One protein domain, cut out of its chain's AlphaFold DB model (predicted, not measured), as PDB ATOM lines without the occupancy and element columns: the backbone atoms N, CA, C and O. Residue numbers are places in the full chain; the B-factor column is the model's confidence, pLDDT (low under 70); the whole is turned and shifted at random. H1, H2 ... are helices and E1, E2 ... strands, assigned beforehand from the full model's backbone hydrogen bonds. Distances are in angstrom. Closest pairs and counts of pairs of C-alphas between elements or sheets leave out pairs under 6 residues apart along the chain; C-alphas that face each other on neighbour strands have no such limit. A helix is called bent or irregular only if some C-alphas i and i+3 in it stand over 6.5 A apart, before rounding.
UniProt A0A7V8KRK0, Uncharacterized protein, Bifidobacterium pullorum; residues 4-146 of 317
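What this domain is: This is residues 4 to 146 of the 317 residues of an uncharacterized protein of Bifidobacterium pullorum (UniProt A0A7V8KRK0). A twisted four-stranded antiparallel sheet has long strands E2 and E3 in its middle, with H2 of the helical hairpin H1 and H2 packed along one face and the short helix H4 on the opposite face. Beyond the end where E2 stops and E3 starts, residues 89 to 107 swing out in a wide loop and come back through the short helix H5. The printed part has 143 residues, with five named helices and four named strands in the order H1 H2 H3 H4 E1 E2 H5 E3 E4; the sheet order is E1 E2 E3 E4. The class is mixed, helices and strands; the whole is compact, with a radius of gyration of the C-alphas of 15.9 A and spans of 48 by 38 by 28 A.

Where its parts are: H1, residues 4 to 16, begins with C-alpha 4 at (248.871, 293.850, 302.695) and is 18.5 A long. H2, residues 25 to 43, is 28.1 A long and irregular: C-alphas 26 and 29 are 7.3 A apart. H3 holds residues 55 to 60, H4 residues 62 to 67, and E1 residues 70 to 73. E2, residues 79 to 88, is 27.2 A long and ends with C-alpha 88 at (268.165, 271.361, 292.332). H5 holds residues 108 to 111. E3, residues 119 to 129, is 26.8 A long and bends by 76 degrees at residue 122. E4, residues 138 to 140, ends with C-alpha 140 at (257.864, 270.938, 298.365).

How they stand to each other: E2 and E3 are antiparallel, with N 83 and O 126 2.9 A apart, within hydrogen-bond range. The hairpin E1 and E2 has N 80 and O 72 at 2.7 A; the hairpin E3 and E4 has N 125 and O 139 at 2.7 A. H2 and the sheet form two layers, a helix on one face of a sheet: H2 lies over E2 at a height over the sheet of 8.2 A, and the closest C-alphas, of Ala 31 and Val 84, are 6.4 A apart. H1 touches H2 at a shallow tilt of 22 degrees, opposite ways, closest at the C-alphas of Val 11 and Ala 32, 5.7 A. H1 only grazes the sheet, with its residues 6 to 14. H4 is on the opposite face from H2, over E2, at a height over the sheet of 8.9 A; its closest C-alpha pair with E2, Asp 64 and Phe 81, is at 6.4 A. H3 is close to H4 but not clearly touching, with the C-alphas of Leu 58 and Ala 65 6.6 A apart. H3 and H5 are not on the sheet. Every O i to N i+4 pair is within hydrogen-bond range in H1, H3 and H4, and 13 of 15 are in H2; H5 is too short for such a pair.

The domain as a whole: The two C-alphas farthest apart, of Gly 46 and Ala 98, are 48.8 A apart. The printed part has no cut. The links H2 to H3 and E2 to H5 are long. The mean pLDDT of the printed part is 91.3, and residues 131 to 136 are under 70.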
ATOM      1  N   ASP A   4     248.811 294.118 304.139       88.50
ATOM      2  CA  ASP A   4     248.871 293.850 302.695       88.50
ATOM      3  C   ASP A   4     250.024 294.604 302.014       88.50
ATOM      4  O   ASP A   4     250.733 294.050 301.177       88.50
ATOM      5  N   THR A   5     250.280 295.853 302.422       92.44
ATOM      6  CA  THR A   5     251.449 296.612 301.944       92.44
ATOM      7  C   THR A   5     252.765 295.962 302.385       92.44
ATOM      8  O   THR A   5     253.737 296.000 301.636       92.44
ATOM      9  N   ALA A   6     252.810 295.350 303.575       94.88
ATOM     10  CA  ALA A   6     253.992 294.628 304.047       94.88
ATOM     11  C   ALA A   6     254.287 293.400 303.177       94.88
ATOM     12  O   ALA A   6     255.439 293.165 302.818       94.88
ATOM     13  N   ILE A   7     253.247 292.647 302.801       97.12
ATOM     14  CA  ILE A   7     253.374 291.486 301.911       97.12
ATOM     15  C   ILE A   7     253.945 291.914 300.556       97.12
ATOM     16  O   ILE A   7     254.901 291.302 300.082       97.12
ATOM     17  N   GLU A   8     253.412 292.978 299.950       97.44
ATOM     18  CA  GLU A   8     253.933 293.466 298.666       97.44
ATOM     19  C   GLU A   8     255.384 293.954 298.774       97.44
ATOM     20  O   GLU A   8     256.185 293.636 297.904       97.44
ATOM     21  N   ALA A   9     255.775 294.602 299.877       97.12
ATOM     22  CA  ALA A   9     257.169 295.000 300.094       97.12
ATOM     23  C   ALA A   9     258.135 293.797 300.127       97.12
ATOM     24  O   ALA A   9     259.254 293.882 299.619       97.12
ATOM     25  N   TRP A  10     257.712 292.657 300.684       97.75
ATOM     26  CA  TRP A  10     258.481 291.409 300.623       97.75
ATOM     27  C   TRP A  10     258.553 290.827 299.209       97.75
ATOM     28  O   TRP A  10     259.612 290.355 298.792       97.75
ATOM     29  N   VAL A  11     257.447 290.873 298.463       97.81
ATOM     30  CA  VAL A  11     257.396 290.414 297.067       97.81
ATOM     31  C   VAL A  11     258.310 291.259 296.175       97.81
ATOM     32  O   VAL A  11     259.054 290.698 295.369       97.81
ATOM     33  N   ASP A  12     258.286 292.579 296.333       97.50
ATOM     34  CA  ASP A  12     259.121 293.503 295.564       97.50
ATOM     35  C   ASP A  12     260.596 293.330 295.923       97.50
ATOM     36  O   ASP A  12     261.422 293.121 295.036       97.50
ATOM     37  N   ARG A  13     260.924 293.234 297.220       96.50
ATOM     38  CA  ARG A  13     262.284 292.895 297.663       96.50
ATOM     39  C   ARG A  13     262.781 291.588 297.045       96.50
ATOM     40  O   ARG A  13     263.927 291.523 296.615       96.50
ATOM     41  N   PHE A  14     261.950 290.549 296.996       97.38
ATOM     42  CA  PHE A  14     262.315 289.277 296.367       97.38
ATOM     43  C   PHE A  14     262.575 289.418 294.858       97.38
ATOM     44  O   PHE A  14     263.493 288.792 294.324       97.38
ATOM     45  N   ARG A  15     261.778 290.228 294.154       96.44
ATOM     46  CA  ARG A  15     261.967 290.483 292.719       96.44
ATOM     47  C   ARG A  15     263.249 291.263 292.442       96.44
ATOM     48  O   ARG A  15     263.947 290.922 291.491       96.44
ATOM     49  N   ASP A  16     263.565 292.239 293.284       95.44
ATOM     50  CA  ASP A  16     264.725 293.115 293.111       95.44
ATOM     51  C   ASP A  16     266.040 292.443 293.548       95.44
ATOM     52  O   ASP A  16     267.095 292.666 292.950       95.44
ATOM     53  N   ASP A  17     265.995 291.566 294.557       94.38
ATOM     54  CA  ASP A  17     267.163 290.866 295.102       94.38
ATOM     55  C   ASP A  17     267.498 289.590 294.309       94.38
ATOM     56  O   ASP A  17     267.295 288.458 294.762       94.38
ATOM     57  N   ARG A  18     268.051 289.772 293.102       93.62
ATOM     58  CA  ARG A  18     268.495 288.674 292.219       93.62
ATOM     59  C   ARG A  18     269.444 287.694 292.922       93.62
ATOM     60  O   ARG A  18     269.397 286.489 292.657       93.62
ATOM     61  N   ASP A  19     270.265 288.188 293.845       92.94
ATOM     62  CA  ASP A  19     271.240 287.399 294.603       92.94
ATOM     63  C   ASP A  19     270.606 286.470 295.637       92.94
ATOM     64  O   ASP A  19     271.231 285.480 296.031       92.94
ATOM     65  N   ASN A  20     269.363 286.738 296.024       92.69
ATOM     66  CA  ASN A  20     268.619 285.960 297.000       92.69
ATOM     67  C   ASN A  20     267.363 285.298 296.417       92.69
ATOM     68  O   ASN A  20     266.570 284.773 297.178       92.69
ATOM     69  N   GLN A  21     267.167 285.245 295.096       94.25
ATOM     70  CA  GLN A  21     265.962 284.627 294.516       94.25
ATOM     71  C   GLN A  21     265.901 283.099 294.674       94.25
ATOM     72  O   GLN A  21     264.828 282.543 294.900       94.25
ATOM     73  N   TYR A  22     267.030 282.393 294.542       94.06
ATOM     74  CA  TYR A  22     267.104 280.921 294.637       94.06
ATOM     75  C   TYR A  22     266.142 280.145 293.713       94.06
ATOM     76  O   TYR A  22     265.848 278.972 293.961       94.06
ATOM     77  N   VAL A  23     265.672 280.771 292.637       94.56
ATOM     78  CA  VAL A  23     264.809 280.176 291.612       94.56
ATOM     79  C   VAL A  23     265.293 280.605 290.232       94.56
ATOM     80  O   VAL A  23     265.826 281.703 290.077       94.56
ATOM     81  N   SER A  24     265.112 279.751 289.225       92.56
ATOM     82  CA  SER A  24     265.382 280.122 287.832       92.56
ATOM     83  C   SER A  24     264.475 281.272 287.384       92.56
ATOM     84  O   SER A  24     263.334 281.374 287.838       92.56
ATOM     85  N   GLU A  25     264.940 282.091 286.437       91.69
ATOM     86  CA  GLU A  25     264.235 283.289 285.947       91.69
ATOM     87  C   GLU A  25     262.776 283.004 285.536       91.69
ATOM     88  O   GLU A  25     261.850 283.708 285.941       91.69
ATOM     89  N   GLN A  26     262.547 281.886 284.842       93.00
ATOM     90  CA  GLN A  26     261.218 281.425 284.417       93.00
ATOM     91  C   GLN A  26     260.238 281.130 285.575       93.00
ATOM     92  O   GLN A  26     259.030 281.047 285.360       93.00
ATOM     93  N   HIS A  27     260.734 280.959 286.804       94.31
ATOM     94  CA  HIS A  27     259.940 280.629 287.991       94.31
ATOM     95  C   HIS A  27     259.809 281.788 288.984       94.31
ATOM     96  O   HIS A  27     259.053 281.660 289.948       94.31
ATOM     97  N   VAL A  28     260.454 282.934 288.735       95.50
ATOM     98  CA  VAL A  28     260.397 284.114 289.618       95.50
ATOM     99  C   VAL A  28     258.956 284.574 289.843       95.50
ATOM    100  O   VAL A  28     258.558 284.816 290.981       95.50
ATOM    101  N   GLN A  29     258.128 284.620 288.795       96.12
ATOM    102  CA  GLN A  29     256.728 285.043 288.935       96.12
ATOM    103  C   GLN A  29     255.890 284.073 289.777       96.12
ATOM    104  O   GLN A  29     255.089 284.511 290.603       96.12
ATOM    105  N   ARG A  30     256.100 282.757 289.625       96.19
ATOM    106  CA  ARG A  30     255.417 281.749 290.450       96.19
ATOM    107  C   ARG A  30     255.872 281.837 291.908       96.19
ATOM    108  O   ARG A  30     255.039 281.812 292.807       96.19
ATOM    109  N   ALA A  31     257.173 281.994 292.147       96.81
ATOM    110  CA  ALA A  31     257.717 282.159 293.492       96.81
ATOM    111  C   ALA A  31     257.179 283.426 294.180       96.81
ATOM    112  O   ALA A  31     256.777 283.355 295.337       96.81
ATOM    113  N   ALA A  32     257.074 284.547 293.460       97.69
ATOM    114  CA  ALA A  32     256.444 285.772 293.955       97.69
ATOM    115  C   ALA A  32     254.966 285.558 294.336       97.69
ATOM    116  O   ALA A  32     254.532 285.993 295.403       97.69
ATOM    117  N   ALA A  33     254.200 284.835 293.511       97.38
ATOM    118  CA  ALA A  33     252.814 284.484 293.823       97.38
ATOM    119  C   ALA A  33     252.706 283.589 295.071       97.38
ATOM    120  O   ALA A  33     251.820 283.790 295.900       97.38
ATOM    121  N   ILE A  34     253.638 282.646 295.245       97.06
ATOM    122  CA  ILE A  34     253.734 281.815 296.450       97.06
ATOM    123  C   ILE A  34     254.062 282.662 297.683       97.06
ATOM    124  O   ILE A  34     253.435 282.474 298.718       97.06
ATOM    125  N   ILE A  35     255.007 283.603 297.594       97.69
ATOM    126  CA  ILE A  35     255.347 284.512 298.702       97.69
ATOM    127  C   ILE A  35     254.116 285.313 299.135       97.69
ATOM    128  O   ILE A  35     253.811 285.377 300.326       97.69
ATOM    129  N   ARG A  36     253.356 285.844 298.171       97.62
ATOM    130  CA  ARG A  36     252.087 286.525 298.450       97.62
ATOM    131  C   ARG A  36     251.085 285.594 299.135       97.62
ATOM    132  O   ARG A  36     250.515 285.966 300.154       97.62
ATOM    133  N   LEU A  37     250.918 284.370 298.627       97.12
ATOM    134  CA  LEU A  37     250.023 283.363 299.209       97.12
ATOM    135  C   LEU A  37     250.422 282.975 300.640       97.12
ATOM    136  O   LEU A  37     249.544 282.779 301.480       97.12
ATOM    137  N   ILE A  38     251.723 282.878 300.929       96.81
ATOM    138  CA  ILE A  38     252.247 282.673 302.284       96.81
ATOM    139  C   ILE A  38     251.807 283.833 303.178       96.81
ATOM    140  O   ILE A  38     251.238 283.584 304.236       96.81
ATOM    141  N   GLY A  39     252.011 285.077 302.734       96.75
ATOM    142  CA  GLY A  39     251.594 286.273 303.464       96.75
ATOM    143  C   GLY A  39     250.098 286.281 303.767       96.75
ATOM    144  O   GLY A  39     249.712 286.370 304.927       96.75
ATOM    145  N   THR A  40     249.248 286.099 302.754       96.38
ATOM    146  CA  THR A  40     247.787 286.056 302.936       96.38
ATOM    147  C   THR A  40     247.364 284.914 303.863       96.38
ATOM    148  O   THR A  40     246.598 285.129 304.795       96.38
ATOM    149  N   SER A  41     247.932 283.714 303.686       95.38
ATOM    150  CA  SER A  41     247.626 282.556 304.542       95.38
ATOM    151  C   SER A  41     248.034 282.767 306.000       95.38
ATOM    152  O   SER A  41     247.394 282.198 306.891       95.38
ATOM    153  N   ALA A  42     249.095 283.547 306.230       95.00
ATOM    154  CA  ALA A  42     249.547 283.964 307.549       95.00
ATOM    155  C   ALA A  42     248.529 284.922 308.184       95.00
ATOM    156  O   ALA A  42     248.052 284.658 309.288       95.00
ATOM    157  N   LEU A  43     248.130 285.979 307.468       94.62
ATOM    158  CA  LEU A  43     247.146 286.950 307.959       94.62
ATOM    159  C   LEU A  43     245.800 286.291 308.285       94.62
ATOM    160  O   LEU A  43     245.251 286.525 309.361       94.62
ATOM    161  N   ASP A  44     245.320 285.390 307.421       94.25
ATOM    162  CA  ASP A  44     244.064 284.646 307.613       94.25
ATOM    163  C   ASP A  44     244.038 283.820 308.911       94.25
ATOM    164  O   ASP A  44     242.972 283.454 309.408       94.25
ATOM    165  N   ARG A  45     245.211 283.497 309.466       92.62
ATOM    166  CA  ARG A  45     245.371 282.706 310.696       92.62
ATOM    167  C   ARG A  45     245.880 283.526 311.878       92.62
ATOM    168  O   ARG A  45     246.261 282.944 312.890       92.62
ATOM    169  N   GLY A  46     245.871 284.853 311.759       91.81
ATOM    170  CA  GLY A  46     246.235 285.767 312.841       91.81
ATOM    171  C   GLY A  46     247.738 285.940 313.054       91.81
ATOM    172  O   GLY A  46     248.146 286.391 314.117       91.81
ATOM    173  N   PHE A  47     248.572 285.590 312.074       93.69
ATOM    174  CA  PHE A  47     249.988 285.954 312.100       93.69
ATOM    175  C   PHE A  47     250.151 287.395 311.614       93.69
ATOM    176  O   PHE A  47     249.426 287.843 310.729       93.69
ATOM    177  N   ALA A  48     251.142 288.103 312.144       95.06
ATOM    178  CA  ALA A  48     251.576 289.386 311.612       95.06
ATOM    179  C   ALA A  48     252.661 289.183 310.546       95.06
ATOM    180  O   ALA A  48     253.496 288.288 310.654       95.06
ATOM    181  N   VAL A  49     252.693 290.041 309.532       96.88
ATOM    182  CA  VAL A  49     253.762 290.106 308.531       96.88
ATOM    183  C   VAL A  49     254.499 291.436 308.727       96.88
ATOM    184  O   VAL A  49     254.026 292.472 308.253       96.88
ATOM    185  N   PRO A  50     255.624 291.458 309.466       95.62
ATOM    186  CA  PRO A  50     256.392 292.686 309.648       95.62
ATOM    187  C   PRO A  50     257.006 293.154 308.315       95.62
ATOM    188  O   PRO A  50     257.326 292.311 307.474       95.62
ATOM    189  N   PRO A  51     257.195 294.470 308.103       95.62
ATOM    190  CA  PRO A  51     257.936 294.996 306.957       95.62
ATOM    191  C   PRO A  51     259.343 294.382 306.810       95.62
ATOM    192  O   PRO A  51     259.972 294.054 307.819       95.62
ATOM    193  N   PRO A  52     259.910 294.307 305.590       94.06
ATOM    194  CA  PRO A  52     261.303 293.895 305.398       94.06
ATOM    195  C   PRO A  52     262.329 294.867 306.001       94.06
ATOM    196  O   PRO A  52     263.455 294.456 306.282       94.06
ATOM    197  N   ASP A  53     261.955 296.133 306.184       93.75
ATOM    198  CA  ASP A  53     262.745 297.210 306.785       93.75
ATOM    199  C   ASP A  53     262.392 297.469 308.261       93.75
ATOM    200  O   ASP A  53     262.833 298.464 308.841       93.75
ATOM    201  N   ASP A  54     261.631 296.567 308.892       94.50
ATOM    202  CA  ASP A  54     261.275 296.674 310.303       94.50
ATOM    203  C   ASP A  54     262.530 296.701 311.196       94.50
ATOM    204  O   ASP A  54     263.392 295.814 311.155       94.50
ATOM    205  N   GLY A  55     262.646 297.756 312.005       92.06
ATOM    206  CA  GLY A  55     263.836 298.016 312.810       92.06
ATOM    207  C   GLY A  55     264.077 296.968 313.894       92.06
ATOM    208  O   GLY A  55     265.231 296.615 314.144       92.06
ATOM    209  N   ASP A  56     263.021 296.440 314.515       92.00
ATOM    210  CA  ASP A  56     263.149 295.420 315.553       92.00
ATOM    211  C   ASP A  56     263.464 294.052 314.951       92.00
ATOM    212  O   ASP A  56     264.371 293.368 315.441       92.00
ATOM    213  N   LEU A  57     262.824 293.704 313.832       93.12
ATOM    214  CA  LEU A  57     263.146 292.507 313.057       93.12
ATOM    215  C   LEU A  57     264.629 292.480 312.667       93.12
ATOM    216  O   LEU A  57     265.321 291.486 312.892       93.12
ATOM    217  N   LEU A  58     265.145 293.581 312.116       93.62
ATOM    218  CA  LEU A  58     266.538 293.676 311.678       93.62
ATOM    219  C   LEU A  58     267.534 293.797 312.836       93.62
ATOM    220  O   LEU A  58     268.710 293.465 312.665       93.62
ATOM    221  N   ARG A  59     267.102 294.278 314.004       94.00
ATOM    222  CA  ARG A  59     267.936 294.341 315.210       94.00
ATOM    223  C   ARG A  59     268.087 292.970 315.863       94.00
ATOM    224  O   ARG A  59     269.186 292.643 316.303       94.00
ATOM    225  N   LEU A  60     267.007 292.193 315.930       92.12
ATOM    226  CA  LEU A  60     266.968 290.904 316.627       92.12
ATOM    227  C   LEU A  60     267.344 289.724 315.721       92.12
ATOM    228  O   LEU A  60     268.029 288.807 316.166       92.12
ATOM    229  N   HIS A  61     266.945 289.762 314.447       94.31
ATOM    230  CA  HIS A  61     267.000 288.612 313.540       94.31
ATOM    231  C   HIS A  61     267.621 288.948 312.180       94.31
ATOM    232  O   HIS A  61     267.211 288.399 311.159       94.31
ATOM    233  N   ARG A  62     268.622 289.841 312.136       93.69
ATOM    234  CA  ARG A  62     269.236 290.319 310.881       93.69
ATOM    235  C   ARG A  62     269.569 289.196 309.896       93.69
ATOM    236  O   ARG A  62     269.255 289.311 308.716       93.69
ATOM    237  N   GLU A  63     270.229 288.137 310.358       93.25
ATOM    238  CA  GLU A  63     270.695 287.042 309.496       93.25
ATOM    239  C   GLU A  63     269.533 286.234 308.905       93.25
ATOM    240  O   GLU A  63     269.523 285.931 307.713       93.25
ATOM    241  N   ASP A  64     268.515 285.930 309.706       94.31
ATOM    242  CA  ASP A  64     267.358 285.170 309.239       94.31
ATOM    243  C   ASP A  64     266.397 286.034 308.407       94.31
ATOM    244  O   ASP A  64     265.859 285.561 307.409       94.31
ATOM    245  N   ALA A  65     266.249 287.322 308.732       94.19
ATOM    246  CA  ALA A  65     265.456 288.287 307.964       94.19
ATOM    247  C   ALA A  65     266.099 288.649 306.613       94.19
ATOM    248  O   ALA A  65     265.403 288.947 305.639       94.19
ATOM    249  N   THR A  66     267.433 288.613 306.521       93.44
ATOM    250  CA  THR A  66     268.145 288.738 305.237       93.44
ATOM    251  C   THR A  66     268.041 287.454 304.419       93.44
ATOM    252  O   THR A  66     267.873 287.508 303.204       93.44
ATOM    253  N   TRP A  67     268.047 286.297 305.084       94.44
ATOM    254  CA  TRP A  67     267.835 284.999 304.451       94.44
ATOM    255  C   TRP A  67     266.391 284.783 303.947       94.44
ATOM    256  O   TRP A  67     266.201 284.108 302.933       94.44
ATOM    257  N   ALA A  68     265.379 285.317 304.626       96.50
ATOM    258  CA  ALA A  68     263.972 285.081 304.307       96.50
ATOM    259  C   ALA A  68     263.498 285.806 303.039       96.50
ATOM    260  O   ALA A  68     263.983 286.882 302.699       96.50
ATOM    261  N   HIS A  69     262.492 285.229 302.378       97.69
ATOM    262  CA  HIS A  69     261.701 285.896 301.336       97.69
ATOM    263  C   HIS A  69     260.418 286.508 301.903       97.69
ATOM    264  O   HIS A  69     259.851 287.405 301.295       97.69
ATOM    265  N   ILE A  70     259.960 286.014 303.055       97.81
ATOM    266  CA  ILE A  70     258.890 286.603 303.855       97.81
ATOM    267  C   ILE A  70     259.034 286.150 305.306       97.81
ATOM    268  O   ILE A  70     259.529 285.052 305.586       97.81
ATOM    269  N   VAL A  71     258.604 287.011 306.222       96.88
ATOM    270  CA  VAL A  71     258.613 286.757 307.660       96.88
ATOM    271  C   VAL A  71     257.185 286.801 308.191       96.88
ATOM    272  O   VAL A  71     256.404 287.666 307.805       96.88
ATOM    273  N   CYS A  72     256.855 285.872 309.085       95.06
ATOM    274  CA  CYS A  72     255.582 285.836 309.795       95.06
ATOM    275  C   CYS A  72     255.856 285.795 311.300       95.06
ATOM    276  O   CYS A  72     256.582 284.922 311.759       95.06
ATOM    277  N   ALA A  73     255.273 286.707 312.065       93.06
ATOM    278  CA  ALA A  73     255.411 286.787 313.512       93.06
ATOM    279  C   ALA A  73     254.101 286.400 314.206       93.06
ATOM    280  O   ALA A  73     253.009 286.611 313.676       93.06
ATOM    281  N   THR A  74     254.216 285.825 315.395       90.19
ATOM    282  CA  THR A  74     253.092 285.485 316.265       90.19
ATOM    283  C   THR A  74     253.018 286.444 317.446       90.19
ATOM    284  O   THR A  74     254.036 286.969 317.898       90.19
ATOM    285  N   ASP A  75     251.824 286.608 318.015       86.12
ATOM    286  CA  ASP A  75     251.613 287.444 319.208       86.12
ATOM    287  C   ASP A  75     252.408 286.965 320.429       86.12
ATOM    288  O   ASP A  75     252.664 287.726 321.360       86.12
ATOM    289  N   ASP A  76     252.808 285.693 320.442       82.25
ATOM    290  CA  ASP A  76     253.608 285.119 321.514       82.25
ATOM    291  C   ASP A  76     255.123 285.191 321.293       82.25
ATOM    292  O   ASP A  76     255.878 284.525 322.004       82.25
ATOM    293  N   GLY A  77     255.552 286.027 320.343       85.19
ATOM    294  CA  GLY A  77     256.947 286.403 320.142       85.19
ATOM    295  C   GLY A  77     257.772 285.401 319.340       85.19
ATOM    296  O   GLY A  77     258.994 285.477 319.397       85.19
ATOM    297  N   VAL A  78     257.134 284.470 318.621       88.88
ATOM    298  CA  VAL A  78     257.822 283.558 317.699       88.88
ATOM    299  C   VAL A  78     257.745 284.096 316.278       88.88
ATOM    300  O   VAL A  78     256.685 284.444 315.759       88.88
ATOM    301  N   THR A  79     258.892 284.108 315.623       93.06
ATOM    302  CA  THR A  79     259.113 284.571 314.265       93.06
ATOM    303  C   THR A  79     259.458 283.391 313.361       93.06
ATOM    304  O   THR A  79     260.408 282.634 313.585       93.06
ATOM    305  N   TYR A  80     258.688 283.237 312.291       93.75
ATOM    306  CA  TYR A  80     258.918 282.285 311.215       93.75
ATOM    307  C   TYR A  80     259.537 283.001 310.020       93.75
ATOM    308  O   TYR A  80     258.985 283.965 309.491       93.75
ATOM    309  N   PHE A  81     260.666 282.485 309.556       95.50
ATOM    310  CA  PHE A  81     261.377 282.970 308.380       95.50
ATOM    311  C   PHE A  81     261.173 281.952 307.269       95.50
ATOM    312  O   PHE A  81     261.540 280.782 307.426       95.50
ATOM    313  N   LEU A  82     260.582 282.371 306.153       96.19
ATOM    314  CA  LEU A  82     260.248 281.480 305.050       96.19
ATOM    315  C   LEU A  82     261.028 281.874 303.802       96.19
ATOM    316  O   LEU A  82     261.071 283.038 303.410       96.19
ATOM    317  N   ARG A  83     261.628 280.878 303.153       96.19
ATOM    318  CA  ARG A  83     262.326 281.022 301.876       96.19
ATOM    319  C   ARG A  83     261.704 280.095 300.848       96.19
ATOM    320  O   ARG A  83     261.628 278.891 301.081       96.19
ATOM    321  N   VAL A  84     261.342 280.643 299.695       96.69
ATOM    322  CA  VAL A  84     260.896 279.873 298.527       96.69
ATOM    323  C   VAL A  84     262.097 279.637 297.625       96.69
ATOM    324  O   VAL A  84     262.728 280.589 297.196       96.69
ATOM    325  N   GLN A  85     262.439 278.389 297.340       95.25
ATOM    326  CA  GLN A  85     263.608 278.060 296.525       95.25
ATOM    327  C   GLN A  85     263.310 276.904 295.578       95.25
ATOM    328  O   GLN A  85     262.493 276.034 295.877       95.25
ATOM    329  N   GLU A  86     264.003 276.866 294.450       95.00
ATOM    330  CA  GLU A  86     263.889 275.784 293.487       95.00
ATOM    331  C   GLU A  86     264.734 274.581 293.921       95.00
ATOM    332  O   GLU A  86     265.871 274.694 294.402       95.00
ATOM    333  N   VAL A  87     264.162 273.391 293.757       92.06
ATOM    334  CA  VAL A  87     264.846 272.133 294.016       92.06
ATOM    335  C   VAL A  87     265.840 271.884 292.886       92.06
ATOM    336  O   VAL A  87     265.481 271.784 291.715       92.06
ATOM    337  N   CYS A  88     267.111 271.762 293.254       89.56
ATOM    338  CA  CYS A  88     268.165 271.361 292.332       89.56
ATOM    339  C   CYS A  88     268.084 269.855 292.069       89.56
ATOM    340  O   CYS A  88     267.846 269.079 293.001       89.56
ATOM    341  N   ALA A  89     268.343 269.438 290.829       87.94
ATOM    342  CA  ALA A  89     268.369 268.027 290.476       87.94
ATOM    343  C   ALA A  89     269.376 267.263 291.356       87.94
ATOM    344  O   ALA A  89     270.477 267.768 291.633       87.94
ATOM    345  N   PRO A  90     269.025 266.044 291.803       85.25
ATOM    346  CA  PRO A  90     269.967 265.209 292.525       85.25
ATOM    347  C   PRO A  90     271.158 264.881 291.620       85.25
ATOM    348  O   PRO A  90     271.012 264.707 290.415       85.25
ATOM    349  N   ASN A  91     272.344 264.766 292.216       87.50
ATOM    350  CA  ASN A  91     273.578 264.381 291.522       87.50
ATOM    351  C   ASN A  91     274.060 265.338 290.423       87.50
ATOM    352  O   ASN A  91     274.838 264.919 289.570       87.50
ATOM    353  N   ALA A  92     273.692 266.623 290.484       88.69
ATOM    354  CA  ALA A  92     274.276 267.623 289.596       88.69
ATOM    355  C   ALA A  92     275.822 267.583 289.647       88.69
ATOM    356  O   ALA A  92     276.395 267.382 290.739       88.69
ATOM    357  N   PRO A  93     276.496 267.724 288.491       91.31
ATOM    358  CA  PRO A  93     277.945 267.619 288.391       91.31
ATOM    359  C   PRO A  93     278.629 268.723 289.200       91.31
ATOM    360  O   PRO A  93     278.057 269.771 289.509       91.31
ATOM    361  N   ARG A  94     279.869 268.465 289.612       91.88
ATOM    362  CA  ARG A  94     280.659 269.427 290.383       91.88
ATOM    363  C   ARG A  94     281.220 270.494 289.440       91.88
ATOM    364  O   ARG A  94     281.844 270.131 288.447       91.88
ATOM    365  N   LYS A  95     281.065 271.777 289.784       90.06
ATOM    366  CA  LYS A  95     281.731 272.869 289.062       90.06
ATOM    367  C   LYS A  95     283.258 272.743 289.257       90.06
ATOM    368  O   LYS A  95     283.704 272.374 290.354       90.06
ATOM    369  N   PRO A  96     284.081 273.060 288.243       91.31
ATOM    370  CA  PRO A  96     285.519 273.228 288.432       91.31
ATOM    371  C   PRO A  96     285.798 274.272 289.529       91.31
ATOM    372  O   PRO A  96     285.128 275.304 289.540       91.31
ATOM    373  N   PRO A  97     286.782 274.076 290.429       89.56
ATOM    374  CA  PRO A  97     287.058 275.036 291.504       89.56
ATOM    375  C   PRO A  97     287.318 276.465 291.011       89.56
ATOM    376  O   PRO A  97     286.876 277.413 291.645       89.56
ATOM    377  N   ALA A  98     287.973 276.610 289.854       89.56
ATOM    378  CA  ALA A  98     288.257 277.903 289.232       89.56
ATOM    379  C   ALA A  98     287.016 278.617 288.663       89.56
ATOM    380  O   ALA A  98     287.107 279.793 288.339       89.56
ATOM    381  N   ALA A  99     285.884 277.921 288.522       85.44
ATOM    382  CA  ALA A  99     284.635 278.482 288.006       85.44
ATOM    383  C   ALA A  99     283.682 278.959 289.121       85.44
ATOM    384  O   ALA A  99     282.700 279.639 288.838       85.44
ATOM    385  N   VAL A 100     283.937 278.604 290.387       88.50
ATOM    386  CA  VAL A 100     283.087 279.013 291.517       88.50
ATOM    387  C   VAL A 100     283.340 280.487 291.830       88.50
ATOM    388  O   VAL A 100     284.450 280.857 292.202       88.50
ATOM    389  N   GLY A 101     282.309 281.322 291.692       87.25
ATOM    390  CA  GLY A 101     282.399 282.773 291.884       87.25
ATOM    391  C   GLY A 101     283.187 283.506 290.793       87.25
ATOM    392  O   GLY A 101     283.612 284.633 291.025       87.25
ATOM    393  N   ALA A 102     283.431 282.862 289.646       83.81
ATOM    394  CA  ALA A 102     284.219 283.436 288.557       83.81
ATOM    395  C   ALA A 102     283.415 284.392 287.663       83.81
ATOM    396  O   ALA A 102     284.000 285.295 287.071       83.81
ATOM    397  N   ASP A 103     282.099 284.185 287.565       86.06
ATOM    398  CA  ASP A 103     281.196 285.030 286.788       86.06
ATOM    399  C   ASP A 103     280.579 286.115 287.695       86.06
ATOM    400  O   ASP A 103     279.819 285.771 288.606       86.06
ATOM    401  N   PRO A 104     280.914 287.405 287.497       83.12
ATOM    402  CA  PRO A 104     280.349 288.500 288.282       83.12
ATOM    403  C   PRO A 104     278.897 288.831 287.903       83.12
ATOM    404  O   PRO A 104     278.215 289.484 288.691       83.12
ATOM    405  N   ASP A 105     278.425 288.396 286.730       87.06
ATOM    406  CA  ASP A 105     277.067 288.650 286.240       87.06
ATOM    407  C   ASP A 105     276.083 287.531 286.650       87.06
ATOM    408  O   ASP A 105     274.857 287.688 286.523       87.06
ATOM    409  N   GLU A 106     276.599 286.405 287.163       88.50
ATOM    410  CA  GLU A 106     275.826 285.302 287.741       88.50
ATOM    411  C   GLU A 106     275.328 285.688 289.154       88.50
ATOM    412  O   GLU A 106     276.101 286.198 289.969       88.50
ATOM    413  N   PRO A 107     274.051 285.423 289.503       91.69
ATOM    414  CA  PRO A 107     273.544 285.682 290.848       91.69
ATOM    415  C   PRO A 107     274.392 284.975 291.902       91.69
ATOM    416  O   PRO A 107     274.741 283.802 291.731       91.69
ATOM    417  N   ARG A 108     274.645 285.619 293.046       90.94
ATOM    418  CA  ARG A 108     275.493 285.048 294.110       90.94
ATOM    419  C   ARG A 108     275.068 283.640 294.528       90.94
ATOM    420  O   ARG A 108     275.921 282.781 294.764       90.94
ATOM    421  N   TRP A 109     273.764 283.366 294.592       90.69
ATOM    422  CA  TRP A 109     273.242 282.049 294.975       90.69
ATOM    423  C   TRP A 109     273.551 280.919 293.975       90.69
ATOM    424  O   TRP A 109     273.471 279.744 294.352       90.69
ATOM    425  N   LEU A 110     273.906 281.252 292.730       91.81
ATOM    426  CA  LEU A 110     274.370 280.334 291.686       91.81
ATOM    427  C   LEU A 110     275.901 280.329 291.567       91.81
ATOM    428  O   LEU A 110     276.512 279.252 291.507       91.81
ATOM    429  N   ALA A 111     276.513 281.516 291.614       90.44
ATOM    430  CA  ALA A 111     277.951 281.722 291.459       90.44
ATOM    431  C   ALA A 111     278.762 280.932 292.494       90.44
ATOM    432  O   ALA A 111     279.729 280.250 292.156       90.44
ATOM    433  N   TYR A 112     278.323 280.937 293.756       90.00
ATOM    434  CA  TYR A 112     279.038 280.280 294.857       90.00
ATOM    435  C   TYR A 112     278.667 278.805 295.077       90.00
ATOM    436  O   TYR A 112     279.089 278.195 296.064       90.00
ATOM    437  N   ARG A 113     277.892 278.181 294.180       89.19
ATOM    438  CA  ARG A 113     277.588 276.746 294.294       89.19
ATOM    439  C   ARG A 113     278.774 275.888 293.867       89.19
ATOM    440  O   ARG A 113     279.343 276.062 292.800       89.19
ATOM    441  N   VAL A 114     279.073 274.863 294.665       89.62
ATOM    442  CA  VAL A 114     280.103 273.856 294.342       89.62
ATOM    443  C   VAL A 114     279.659 272.902 293.223       89.62
ATOM    444  O   VAL A 114     280.488 272.299 292.545       89.62
ATOM    445  N   ARG A 115     278.350 272.732 293.034       90.88
ATOM    446  CA  ARG A 115     277.757 271.910 291.973       90.88
ATOM    447  C   ARG A 115     276.971 272.788 291.018       90.88
ATOM    448  O   ARG A 115     276.465 273.834 291.421       90.88
ATOM    449  N   GLU A 116     276.869 272.348 289.774       90.44
ATOM    450  CA  GLU A 116     275.994 272.982 288.799       90.44
ATOM    451  C   GLU A 116     274.559 272.987 289.319       90.44
ATOM    452  O   GLU A 116     274.122 272.078 290.031       90.44
ATOM    453  N   PHE A 117     273.832 274.051 289.004       91.06
ATOM    454  CA  PHE A 117     272.419 274.118 289.306       91.06
ATOM    455  C   PHE A 117     271.645 273.644 288.085       91.06
ATOM    456  O   PHE A 117     271.656 274.289 287.043       91.06
ATOM    457  N   ILE A 118     270.975 272.507 288.236       89.94
ATOM    458  CA  ILE A 118     270.047 271.989 287.238       89.94
ATOM    459  C   ILE A 118     268.656 272.153 287.840       89.94
ATOM    460  O   ILE A 118     268.286 271.411 288.757       89.94
ATOM    461  N   GLY A 119     267.935 273.175 287.381       86.50
ATOM    462  CA  GLY A 119     266.580 273.469 287.829       86.50
ATOM    463  C   GLY A 119     265.628 272.326 287.490       86.50
ATOM    464  O   GLY A 119     265.612 271.836 286.361       86.50
ATOM    465  N   THR A 120     264.865 271.857 288.477       88.62
ATOM    466  CA  THR A 120     263.839 270.818 288.267       88.62
ATOM    467  C   THR A 120     262.458 271.407 287.987       88.62
ATOM    468  O   THR A 120     261.528 270.657 287.700       88.62
ATOM    469  N   GLY A 121     262.297 272.727 288.126       87.62
ATOM    470  CA  GLY A 121     261.011 273.423 288.097       87.62
ATOM    471  C   GLY A 121     260.127 273.202 289.329       87.62
ATOM    472  O   GLY A 121     259.065 273.814 289.442       87.62
ATOM    473  N   LEU A 122     260.562 272.360 290.271       92.94
ATOM    474  CA  LEU A 122     259.869 272.108 291.531       92.94
ATOM    475  C   LEU A 122     260.312 273.129 292.580       92.94
ATOM    476  O   LEU A 122     261.507 273.299 292.826       92.94
ATOM    477  N   LEU A 123     259.353 273.771 293.238       95.44
ATOM    478  CA  LEU A 123     259.600 274.733 294.305       95.44
ATOM    479  C   LEU A 123     259.459 274.078 295.680       95.44
ATOM    480  O   LEU A 123     258.695 273.132 295.883       95.44
ATOM    481  N   GLN A 124     260.207 274.594 296.648       95.31
ATOM    482  CA  GLN A 124     260.107 274.216 298.050       95.31
ATOM    483  C   GLN A 124     260.169 275.439 298.961       95.31
ATOM    484  O   GLN A 124     260.840 276.424 298.660       95.31
ATOM    485  N   ILE A 125     259.510 275.338 300.110       95.00
ATOM    486  CA  ILE A 125     259.583 276.292 301.208       95.00
ATOM    487  C   ILE A 125     260.521 275.715 302.259       95.00
ATOM    488  O   ILE A 125     260.294 274.619 302.776       95.00
ATOM    489  N   ALA A 126     261.571 276.464 302.576       93.31
ATOM    490  CA  ALA A 126     262.394 276.247 303.751       93.31
ATOM    491  C   ALA A 126     261.929 277.179 304.871       93.31
ATOM    492  O   ALA A 126     261.690 278.361 304.625       93.31
ATOM    493  N   ILE A 127     261.822 276.645 306.088       93.00
ATOM    494  CA  ILE A 127     261.305 277.367 307.252       93.00
ATOM    495  C   ILE A 127     262.376 277.371 308.342       93.00
ATOM    496  O   ILE A 127     262.870 276.315 308.747       93.00
ATOM    497  N   ARG A 128     262.723 278.564 308.825       92.00
ATOM    498  CA  ARG A 128     263.483 278.769 310.064       92.00
ATOM    499  C   ARG A 128     262.592 279.447 311.098       92.00
ATOM    500  O   ARG A 128     261.587 280.059 310.755       92.00
ATOM    501  N   THR A 129     262.964 279.313 312.362       89.25
ATOM    502  CA  THR A 129     262.227 279.894 313.486       89.25
ATOM    503  C   THR A 129     263.147 280.101 314.680       89.25
ATOM    504  O   THR A 129     264.086 279.323 314.900       89.25
ATOM    505  N   ASP A 130     262.859 281.160 315.424       83.06
ATOM    506  CA  ASP A 130     263.497 281.616 316.656       83.06
ATOM    507  C   ASP A 130     262.910 280.932 317.908       83.06
ATOM    508  O   ASP A 130     262.402 281.561 318.828       83.06
ATOM    509  N   GLY A 131     263.018 279.605 317.979       68.38
ATOM    510  CA  GLY A 131     262.703 278.864 319.208       68.38
ATOM    511  C   GLY A 131     261.818 277.641 319.014       68.38
ATOM    512  O   GLY A 131     261.771 276.792 319.899       68.38
ATOM    513  N   ASP A 132     261.187 277.480 317.847       68.50
ATOM    514  CA  ASP A 132     260.318 276.333 317.570       68.50
ATOM    515  C   ASP A 132     260.984 275.305 316.639       68.50
ATOM    516  O   ASP A 132     260.682 275.180 315.452       68.50
ATOM    517  N   VAL A 133     261.922 274.516 317.173       68.12
ATOM    518  CA  VAL A 133     262.625 273.491 316.373       68.12
ATOM    519  C   VAL A 133     261.648 272.472 315.761       68.12
ATOM    520  O   VAL A 133     261.921 271.951 314.679       68.12
ATOM    521  N   ALA A 134     260.492 272.232 316.392       63.66
ATOM    522  CA  ALA A 134     259.474 271.308 315.891       63.66
ATOM    523  C   ALA A 134     258.788 271.812 314.607       63.66
ATOM    524  O   ALA A 134     258.325 271.003 313.797       63.66
ATOM    525  N   CYS A 135     258.779 273.128 314.382       65.50
ATOM    526  CA  CYS A 135     258.255 273.752 313.168       65.50
ATOM    527  C   CYS A 135     259.306 273.959 312.063       65.50
ATOM    528  O   CYS A 135     258.967 274.496 311.006       65.50
ATOM    529  N   ARG A 136     260.557 273.492 312.234       67.88
ATOM    530  CA  ARG A 136     261.539 273.407 311.135       67.88
ATOM    531  C   ARG A 136     261.125 272.318 310.146       67.88
ATOM    532  O   ARG A 136     261.642 271.204 310.158       67.88
ATOM    533  N   LYS A 137     260.165 272.644 309.289       71.62
ATOM    534  CA  LYS A 137     259.661 271.770 308.232       71.62
ATOM    535  C   LYS A 137     260.004 272.334 306.862       71.62
ATOM    536  O   LYS A 137     260.228 273.531 306.690       71.62
ATOM    537  N   THR A 138     260.044 271.449 305.876       82.56
ATOM    538  CA  THR A 138     260.097 271.822 304.466       82.56
ATOM    539  C   THR A 138     258.844 271.311 303.772       82.56
ATOM    540  O   THR A 138     258.431 270.168 303.967       82.56
ATOM    541  N   ALA A 139     258.225 272.161 302.959       89.06
ATOM    542  CA  ALA A 139     257.149 271.773 302.054       89.06
ATOM    543  C   ALA A 139     257.674 271.893 300.626       89.06
ATOM    544  O   ALA A 139     258.368 272.852 300.315       89.06
ATOM    545  N   LYS A 140     257.385 270.928 299.754       91.69
ATOM    546  CA  LYS A 140     257.864 270.938 298.365       91.69
ATOM    547  C   LYS A 140     256.782 270.504 297.395       91.69
ATOM    548  O   LYS A 140     255.924 269.695 297.765       91.69
ATOM    549  N   ASP A 141     256.877 270.977 296.162       92.44
ATOM    550  CA  ASP A 141     256.138 270.421 295.036       92.44
ATOM    551  C   ASP A 141     256.407 268.912 294.922       92.44
ATOM    552  O   ASP A 141     257.524 268.420 295.128       92.44
ATOM    553  N   THR A 142     255.363 268.160 294.591       89.06
ATOM    554  CA  THR A 142     255.466 266.757 294.176       89.06
ATOM    555  C   THR A 142     254.691 266.568 292.879       89.06
ATOM    556  O   THR A 142     253.881 267.410 292.510       89.06
ATOM    557  N   GLY A 143     254.872 265.430 292.203       84.06
ATOM    558  CA  GLY A 143     254.110 265.132 290.982       84.06
ATOM    559  C   GLY A 143     252.587 265.059 291.176       84.06
ATOM    560  O   GLY A 143     251.856 265.023 290.198       84.06
ATOM    561  N   THR A 144     252.111 265.025 292.424       86.12
ATOM    562  CA  THR A 144     250.695 264.872 292.789       86.12
ATOM    563  C   THR A 144     250.113 266.062 293.544       86.12
ATOM    564  O   THR A 144     248.920 266.054 293.816       86.12
ATOM    565  N   SER A 145     250.932 267.034 293.957       90.19
ATOM    566  CA  SER A 145     250.455 268.160 294.768       90.19
ATOM    567  C   SER A 145     251.384 269.354 294.650       90.19
ATOM    568  O   SER A 145     252.612 269.219 294.763       90.19
ATOM    569  N   SER A 146     250.774 270.513 294.449       93.50
ATOM    570  CA  SER A 146     251.471 271.784 294.323       93.50
ATOM    571  C   SER A 146     251.798 272.370 295.698       93.50
ATOM    572  O   SER A 146     251.207 272.014 296.723       93.50
TER     573      SER A 146